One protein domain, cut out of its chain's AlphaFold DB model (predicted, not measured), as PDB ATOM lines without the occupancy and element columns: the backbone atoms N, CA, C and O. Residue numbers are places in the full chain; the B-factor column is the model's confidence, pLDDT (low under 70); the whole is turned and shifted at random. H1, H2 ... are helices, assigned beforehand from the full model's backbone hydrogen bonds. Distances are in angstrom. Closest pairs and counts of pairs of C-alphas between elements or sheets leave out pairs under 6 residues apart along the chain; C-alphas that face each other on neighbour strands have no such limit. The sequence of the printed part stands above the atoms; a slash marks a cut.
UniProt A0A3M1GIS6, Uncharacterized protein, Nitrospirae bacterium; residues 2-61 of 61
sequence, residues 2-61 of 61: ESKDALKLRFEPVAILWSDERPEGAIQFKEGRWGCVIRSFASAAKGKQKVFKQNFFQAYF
ATOM      1  N   GLU A   2     -15.945  -3.611 -48.618       68.56
ATOM      2  CA  GLU A   2     -15.955  -3.599 -47.155       68.56
ATOM      3  C   GLU A   2     -16.510  -2.262 -46.638       68.56
ATOM      4  O   GLU A   2     -16.244  -1.197 -47.202       68.56
ATOM      5  N   SER A   3     -17.287  -2.296 -45.553       73.56
ATOM      6  CA  SER A   3     -18.012  -1.133 -45.007       73.56
ATOM      7  C   SER A   3     -17.106   0.047 -44.618       73.56
ATOM      8  O   SER A   3     -17.550   1.195 -44.579       73.56
ATOM      9  N   LYS A   4     -15.825  -0.215 -44.334       76.75
ATOM     10  CA  LYS A   4     -14.823   0.787 -43.943       76.75
ATOM     11  C   LYS A   4     -14.450   1.731 -45.092       76.75
ATOM     12  O   LYS A   4     -14.319   2.936 -44.867       76.75
ATOM     13  N   ASP A   5     -14.307   1.198 -46.305       80.38
ATOM     14  CA  ASP A   5     -13.848   1.948 -47.480       80.38
ATOM     15  C   ASP A   5     -14.918   2.911 -48.003       80.38
ATOM     16  O   ASP A   5     -14.603   4.024 -48.423       80.38
ATOM     17  N   ALA A   6     -16.196   2.532 -47.884       87.38
ATOM     18  CA  ALA A   6     -17.325   3.386 -48.255       87.38
ATOM     19  C   ALA A   6     -17.392   4.676 -47.415       87.38
ATOM     20  O   ALA A   6     -17.771   5.732 -47.918       87.38
ATOM     21  N   LEU A   7     -16.994   4.597 -46.141       83.94
ATOM     22  CA  LEU A   7     -17.080   5.699 -45.177       83.94
ATOM     23  C   LEU A   7     -15.726   6.369 -44.888       83.94
ATOM     24  O   LEU A   7     -15.662   7.272 -44.055       83.94
ATOM     25  N   LYS A   8     -14.644   5.942 -45.559       85.25
ATOM     26  CA  LYS A   8     -13.267   6.435 -45.344       85.25
ATOM     27  C   LYS A   8     -12.852   6.422 -43.862       85.25
ATOM     28  O   LYS A   8     -12.156   7.322 -43.384       85.25
ATOM     29  N   LEU A   9     -13.294   5.411 -43.112       84.50
ATOM     30  CA  LEU A   9     -13.030   5.313 -41.677       84.50
ATOM     31  C   LEU A   9     -11.610   4.802 -41.413       84.50
ATOM     32  O   LEU A   9     -11.115   3.893 -42.078       84.50
ATOM     33  N   ARG A  10     -10.950   5.346 -40.382       85.25
ATOM     34  CA  ARG A  10      -9.626   4.855 -39.952       85.25
ATOM     35  C   ARG A  10      -9.687   3.459 -39.326       85.25
ATOM     36  O   ARG A  10      -8.762   2.670 -39.511       85.25
ATOM     37  N   PHE A  11     -10.779   3.143 -38.635       83.88
ATOM     38  CA  PHE A  11     -10.995   1.870 -37.947       83.88
ATOM     39  C   PHE A  11     -12.180   1.115 -38.543       83.88
ATOM     40  O   PHE A  11     -12.994   1.703 -39.253       83.88
ATOM     41  N   GLU A  12     -12.265  -0.180 -38.254       85.50
ATOM     42  CA  GLU A  12     -13.457  -0.956 -38.581       85.50
ATOM     43  C   GLU A  12     -14.668  -0.428 -37.793       85.50
ATOM     44  O   GLU A  12     -14.518  -0.016 -36.634       85.50
ATOM     45  N   PRO A  13     -15.858  -0.386 -38.414       86.38
ATOM     46  CA  PRO A  13     -17.061   0.092 -37.751       86.38
ATOM     47  C   PRO A  13     -17.415  -0.816 -36.571       86.38
ATOM     48  O   PRO A  13     -17.437  -2.037 -36.687       86.38
ATOM     49  N   VAL A  14     -17.722  -0.205 -35.428       87.25
ATOM     50  CA  VAL A  14     -18.180  -0.925 -34.237       87.25
ATOM     51  C   VAL A  14     -19.702  -0.917 -34.224       87.25
ATOM     52  O   VAL A  14     -20.313   0.146 -34.147       87.25
ATOM     53  N   ALA A  15     -20.308  -2.099 -34.276       87.38
ATOM     54  CA  ALA A  15     -21.746  -2.267 -34.116       87.38
ATOM     55  C   ALA A  15     -22.105  -2.503 -32.643       87.38
ATOM     56  O   ALA A  15     -21.383  -3.186 -31.914       87.38
ATOM     57  N   ILE A  16     -23.244  -1.957 -32.219       86.62
ATOM     58  CA  ILE A  16     -23.858  -2.263 -30.926       86.62
ATOM     59  C   ILE A  16     -25.033  -3.191 -31.208       86.62
ATOM     60  O   ILE A  16     -25.936  -2.838 -31.964       86.62
ATOM     61  N   LEU A  17     -25.002  -4.374 -30.605       86.06
ATOM     62  CA  LEU A  17     -26.061  -5.369 -30.708       86.06
ATOM     63  C   LEU A  17     -26.727  -5.506 -29.342       86.06
ATOM     64  O   LEU A  17     -26.047  -5.644 -28.325       86.06
ATOM     65  N   TRP A  18     -28.053  -5.460 -29.338       82.62
ATOM     66  CA  TRP A  18     -28.856  -5.759 -28.162       82.62
ATOM     67  C   TRP A  18     -29.110  -7.262 -28.139       82.62
ATOM     68  O   TRP A  18     -29.647  -7.810 -29.098       82.62
ATOM     69  N   SER A  19     -28.675  -7.924 -27.075       82.12
ATOM     70  CA  SER A  19     -28.910  -9.346 -26.846       82.12
ATOM     71  C   SER A  19     -28.903  -9.618 -25.348       82.12
ATOM     72  O   SER A  19     -28.142  -8.989 -24.604       82.12
ATOM     73  N   ASP A  20     -29.735 -10.558 -24.916       81.81
ATOM     74  CA  ASP A  20     -29.741 -11.073 -23.545       81.81
ATOM     75  C   ASP A  20     -28.599 -12.074 -23.306       81.81
ATOM     76  O   ASP A  20     -28.205 -12.329 -22.162       81.81
ATOM     77  N   GLU A  21     -28.019 -12.608 -24.384       80.19
ATOM     78  CA  GLU A  21     -26.951 -13.600 -24.333       80.19
ATOM     79  C   GLU A  21     -25.564 -12.953 -24.336       80.19
ATOM     80  O   GLU A  21     -25.259 -12.024 -25.089       80.19
ATOM     81  N   ARG A  22     -24.679 -13.481 -23.482       77.19
ATOM     82  CA  ARG A  22     -23.283 -13.049 -23.410       77.19
ATOM     83  C   ARG A  22     -22.416 -13.944 -24.302       77.19
ATOM     84  O   ARG A  22     -22.309 -15.129 -23.994       77.19
ATOM     85  N   PRO A  23     -21.700 -13.389 -25.297       76.81
ATOM     86  CA  PRO A  23     -20.757 -14.174 -26.080       76.81
ATOM     87  C   PRO A  23     -19.592 -14.680 -25.220       76.81
ATOM     88  O   PRO A  23     -19.051 -13.954 -24.371       76.81
ATOM     89  N   GLU A  24     -19.184 -15.926 -25.460       74.25
ATOM     90  CA  GLU A  24     -18.015 -16.529 -24.823       74.25
ATOM     91  C   GLU A  24     -16.750 -15.736 -25.188       74.25
ATOM     92  O   GLU A  24     -16.492 -15.422 -26.347       74.25
ATOM     93  N   GLY A  25     -15.971 -15.333 -24.180       74.38
ATOM     94  CA  GLY A  25     -14.777 -14.498 -24.373       74.38
ATOM     95  C   GLY A  25     -15.032 -12.986 -24.425       74.38
ATOM     96  O   GLY A  25     -14.076 -12.205 -24.492       74.38
ATOM     97  N   ALA A  26     -16.287 -12.532 -24.319       79.44
ATOM     98  CA  ALA A  26     -16.580 -11.106 -24.270       79.44
ATOM     99  C   ALA A  26     -16.025 -10.454 -22.995       79.44
ATOM    100  O   ALA A  26     -16.246 -10.916 -21.865       79.44
ATOM    101  N   ILE A  27     -15.327  -9.332 -23.168       75.38
ATOM    102  CA  ILE A  27     -14.714  -8.612 -22.058       75.38
ATOM    103  C   ILE A  27     -15.764  -7.687 -21.450       75.38
ATOM    104  O   ILE A  27     -16.129  -6.667 -22.032       75.38
ATOM    105  N   GLN A  28     -16.197  -8.026 -20.244       76.12
ATOM    106  CA  GLN A  28     -17.030  -7.171 -19.411       76.12
ATOM    107  C   GLN A  28     -16.182  -6.588 -18.279       76.12
ATOM    108  O   GLN A  28     -15.205  -7.201 -17.837       76.12
ATOM    109  N   PHE A  29     -16.547  -5.401 -17.806       73.81
ATOM    110  CA  PHE A  29     -16.003  -4.888 -16.554       73.81
ATOM    111  C   PHE A  29     -16.399  -5.802 -15.378       73.81
ATOM    112  O   PHE A  29     -17.368  -6.556 -15.465       73.81
ATOM    113  N   LYS A  30     -15.613  -5.780 -14.295       69.19
ATOM    114  CA  LYS A  30     -15.926  -6.496 -13.044       69.19
ATOM    115  C   LYS A  30     -16.838  -5.636 -12.177       69.19
ATOM    116  O   LYS A  30     -16.624  -4.427 -12.115       69.19
ATOM    117  N   GLU A  31     -17.844  -6.249 -11.556       68.25
ATOM    118  CA  GLU A  31     -18.844  -5.525 -10.764       68.25
ATOM    119  C   GLU A  31     -18.157  -4.735  -9.643       68.25
ATOM    120  O   GLU A  31     -17.137  -5.163  -9.099       68.25
ATOM    121  N   GLY A  32     -18.656  -3.525  -9.370       69.19
ATOM    122  CA  GLY A  32     -18.064  -2.608  -8.390       69.19
ATOM    123  C   GLY A  32     -16.826  -1.834  -8.864       69.19
ATOM    124  O   GLY A  32     -16.260  -1.075  -8.080       69.19
ATOM    125  N   ARG A  33     -16.392  -1.975 -10.129       66.56
ATOM    126  CA  ARG A  33     -15.319  -1.148 -10.707       66.56
ATOM    127  C   ARG A  33     -15.794  -0.272 -11.855       66.56
ATOM    128  O   ARG A  33     -16.533  -0.711 -12.731       66.56
ATOM    129  N   TRP A  34     -15.271   0.949 -11.864       66.94
ATOM    130  CA  TRP A  34     -15.488   1.923 -12.920       66.94
ATOM    131  C   TRP A  34     -14.683   1.535 -14.158       66.94
ATOM    132  O   TRP A  34     -13.492   1.223 -14.080       66.94
ATOM    133  N   GLY A  35     -15.352   1.548 -15.305       71.88
ATOM    134  CA  GLY A  35     -14.753   1.283 -16.605       71.88
ATOM    135  C   GLY A  35     -14.841   2.492 -17.524       71.88
ATOM    136  O   GLY A  35     -15.904   3.096 -17.619       71.88
ATOM    137  N   CYS A  36     -13.756   2.832 -18.228       80.81
ATOM    138  CA  CYS A  36     -13.791   3.854 -19.280       80.81
ATOM    139  C   CYS A  36     -14.523   3.307 -20.518       80.81
ATOM    140  O   CYS A  36     -14.100   2.318 -21.139       80.81
ATOM    141  N   VAL A  37     -15.623   3.962 -20.887       82.12
ATOM    142  CA  VAL A  37     -16.450   3.585 -22.046       82.12
ATOM    143  C   VAL A  37     -15.684   3.788 -23.349       82.12
ATOM    144  O   VAL A  37     -15.652   2.889 -24.190       82.12
ATOM    145  N   ILE A  38     -14.956   4.900 -23.480       83.19
ATOM    146  CA  ILE A  38     -14.170   5.221 -24.682       83.19
ATOM    147  C   ILE A  38     -13.105   4.146 -24.939       83.19
ATOM    148  O   ILE A  38     -12.963   3.650 -26.058       83.19
ATOM    149  N   ARG A  39     -12.405   3.686 -23.892       82.25
ATOM    150  CA  ARG A  39     -11.423   2.590 -23.987       82.25
ATOM    151  C   ARG A  39     -12.067   1.271 -24.421       82.25
ATOM    152  O   ARG A  39     -11.412   0.444 -25.065       82.25
ATOM    153  N   SER A  40     -13.333   1.065 -24.068       84.44
ATOM    154  CA  SER A  40     -14.096  -0.116 -24.472       84.44
ATOM    155  C   SER A  40     -14.399  -0.080 -25.964       84.44
ATOM    156  O   SER A  40     -14.061  -1.043 -26.648       84.44
ATOM    157  N   PHE A  41     -14.886   1.050 -26.483       85.69
ATOM    158  CA  PHE A  41     -15.079   1.247 -27.924       85.69
ATOM    159  C   PHE A  41     -13.769   1.172 -28.713       85.69
ATOM    160  O   PHE A  41     -13.706   0.487 -29.728       85.69
ATOM    161  N   ALA A  42     -12.684   1.770 -28.214       87.69
ATOM    162  CA  ALA A  42     -11.367   1.664 -28.848       87.69
ATOM    163  C   ALA A  42     -10.835   0.219 -28.888       87.69
ATOM    164  O   ALA A  42     -10.070  -0.141 -29.778       87.69
ATOM    165  N   SER A  43     -11.215  -0.616 -27.916       86.50
ATOM    166  CA  SER A  43     -10.899  -2.048 -27.928       86.50
ATOM    167  C   SER A  43     -11.809  -2.822 -28.885       86.50
ATOM    168  O   SER A  43     -11.337  -3.752 -29.533       86.50
ATOM    169  N   ALA A  44     -13.081  -2.433 -28.992       88.88
ATOM    170  CA  ALA A  44     -14.036  -3.018 -29.929       88.88
ATOM    171  C   ALA A  44     -13.658  -2.751 -31.386       88.88
ATOM    172  O   ALA A  44     -13.651  -3.676 -32.189       88.88
ATOM    173  N   ALA A  45     -13.179  -1.544 -31.685       86.88
ATOM    174  CA  ALA A  45     -12.609  -1.189 -32.984       86.88
ATOM    175  C   ALA A  45     -11.334  -1.985 -33.344       86.88
ATOM    176  O   ALA A  45     -10.871  -1.924 -34.477       86.88
ATOM    177  N   LYS A  46     -10.744  -2.708 -32.380       85.38
ATOM    178  CA  LYS A  46      -9.600  -3.619 -32.567       85.38
ATOM    179  C   LYS A  46     -10.017  -5.099 -32.571       85.38
ATOM    180  O   LYS A  46      -9.157  -5.960 -32.406       85.38
ATOM    181  N   GLY A  47     -11.316  -5.393 -32.666       85.06
ATOM    182  CA  GLY A  47     -11.855  -6.756 -32.734       85.06
ATOM    183  C   GLY A  47     -12.209  -7.396 -31.387       85.06
ATOM    184  O   GLY A  47     -12.534  -8.579 -31.340       85.06
ATOM    185  N   LYS A  48     -12.161  -6.661 -30.265       85.44
ATOM    186  CA  LYS A  48     -12.547  -7.214 -28.949       85.44
ATOM    187  C   LYS A  48     -14.023  -6.984 -28.655       85.44
ATOM    188  O   LYS A  48     -14.452  -5.846 -28.513       85.44
ATOM    189  N   GLN A  49     -14.779  -8.046 -28.412       86.25
ATOM    190  CA  GLN A  49     -16.177  -7.915 -28.002       86.25
ATOM    191  C   GLN A  49     -16.291  -7.379 -26.568       86.25
ATOM    192  O   GLN A  49     -15.596  -7.832 -25.648       86.25
ATOM    193  N   LYS A  50     -17.161  -6.382 -26.383       85.69
ATOM    194  CA  LYS A  50     -17.447  -5.725 -25.102       85.69
ATOM    195  C   LYS A  50     -18.928  -5.843 -24.801       85.69
ATOM    196  O   LYS A  50     -19.748  -5.581 -25.671       85.69
ATOM    197  N   VAL A  51     -19.253  -6.214 -23.569       85.06
ATOM    198  CA  VAL A  51     -20.641  -6.321 -23.108       85.06
ATOM    199  C   VAL A  51     -20.916  -5.200 -22.125       85.06
ATOM    200  O   VAL A  51     -20.176  -5.015 -21.155       85.06
ATOM    201  N   PHE A  52     -21.991  -4.466 -22.386       80.38
ATOM    202  CA  PHE A  52     -22.474  -3.375 -21.557       80.38
ATOM    203  C   PHE A  52     -23.799  -3.819 -20.930       80.38
ATOM    204  O   PHE A  52     -24.722  -4.192 -21.646       80.38
ATOM    205  N   LYS A  53     -23.891  -3.812 -19.597       74.50
ATOM    206  CA  LYS A  53     -25.144  -4.053 -18.863       74.50
ATOM    207  C   LYS A  53     -25.611  -2.751 -18.212       74.50
ATOM    208  O   LYS A  53     -24.771  -1.944 -17.818       74.50
ATOM    209  N   GLN A  54     -26.926  -2.576 -18.078       66.25
ATOM    210  CA  GLN A  54     -27.548  -1.357 -17.537       66.25
ATOM    211  C   GLN A  54     -27.064  -1.004 -16.119       66.25
ATOM    212  O   GLN A  54     -26.844   0.164 -15.827       66.25
ATOM    213  N   ASN A  55     -26.798  -2.000 -15.268       62.34
ATOM    214  CA  ASN A  55     -26.411  -1.782 -13.865       62.34
ATOM    215  C   ASN A  55     -24.897  -1.601 -13.649       62.34
ATOM    216  O   ASN A  55     -24.401  -1.785 -12.539       62.34
ATOM    217  N   PHE A  56     -24.134  -1.276 -14.698       60.88
ATOM    218  CA  PHE A  56     -22.694  -1.058 -14.579       60.88
ATOM    219  C   PHE A  56     -22.339   0.421 -14.504       60.88
ATOM    220  O   PHE A  56     -22.638   1.183 -15.420       60.88
ATOM    221  N   PHE A  57     -21.601   0.802 -13.460       58.28
ATOM    222  CA  PHE A  57     -21.025   2.138 -13.326       58.28
ATOM    223  C   PHE A  57     -19.943   2.352 -14.395       58.28
ATOM    224  O   PHE A  57     -18.819   1.853 -14.303       58.28
ATOM    225  N   GLN A  58     -20.318   3.060 -15.453       60.88
ATOM    226  CA  GLN A  58     -19.471   3.374 -16.593       60.88
ATOM    227  C   GLN A  58     -19.049   4.837 -16.537       60.88
ATOM    228  O   GLN A  58     -19.875   5.738 -16.432       60.88
ATOM    229  N   ALA A  59     -17.743   5.059 -16.611       61.75
ATOM    230  CA  ALA A  59     -17.149   6.381 -16.594       61.75
ATOM    231  C   ALA A  59     -16.991   6.887 -18.036       61.75
ATOM    232  O   ALA A  59     -16.386   6.206 -18.875       61.75
ATOM    233  N   TYR A  60     -17.511   8.082 -18.317       57.12
ATOM    234  CA  TYR A  60     -17.342   8.778 -19.592       57.12
ATOM    235  C   TYR A  60     -16.138   9.728 -19.471       57.12
ATOM    236  O   TYR A  60     -16.303  10.915 -19.220       57.12
ATOM    237  N   PHE A  61     -14.922   9.178 -19.547       49.47
ATOM    238  CA  PHE A  61     -13.666   9.941 -19.558       49.47
ATOM    239  C   PHE A  61     -12.849   9.582 -20.792       49.47
ATOM    240  O   PHE A  61     -12.825   8.371 -21.133       49.47
TER     241      PHE A  61
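What this domain is: This is residues 2 to 61 of the 61 residues of an uncharacterized protein of Nitrospirae bacterium (UniProt A0A3M1GIS6). The model has little regular structure: long loops wind about one short helix, H2, while a very short helix, H1, lies away from it at one end of the longest axis. A short parallel pairing of residues 35 to 36 with 58 to 59 joins the stretch before H2 to the last residues. The printed part has 60 residues with two named helices, H1 then H2, and no named strand; its class is all helix, with 12 residues in named elements. It is only just loose, close to compact, with a radius of gyration of the C-alphas of 12.9 A and spans of 40 by 27 by 17 A.

How they stand to each other: H1, residues 3 to 6, and H2, residues 37 to 44, are apart, with no C-alpha of the one within 8 A of the other. In H2 every O i to N i+4 pair is within hydrogen-bond range; H1 is too short for such a pair, and its one O i to N i+3 pair is not within range.

Where its parts are: H1 begins at C-alpha 3 (-18.012, -1.133, -45.007) and measures 5.6 A. H2 measures 10.6 A and ends at C-alpha 44 (-14.036, -3.018, -29.929).

The domain as a whole: The C-alphas farthest apart, of Ala 6 and Gly 32, are 40.3 A apart. The printed part has no cut. The link from H1 to H2 is long, with 30 residues. The pLDDT is under 70 at residue 2, residues 30 to 34 and residues 54 to 61.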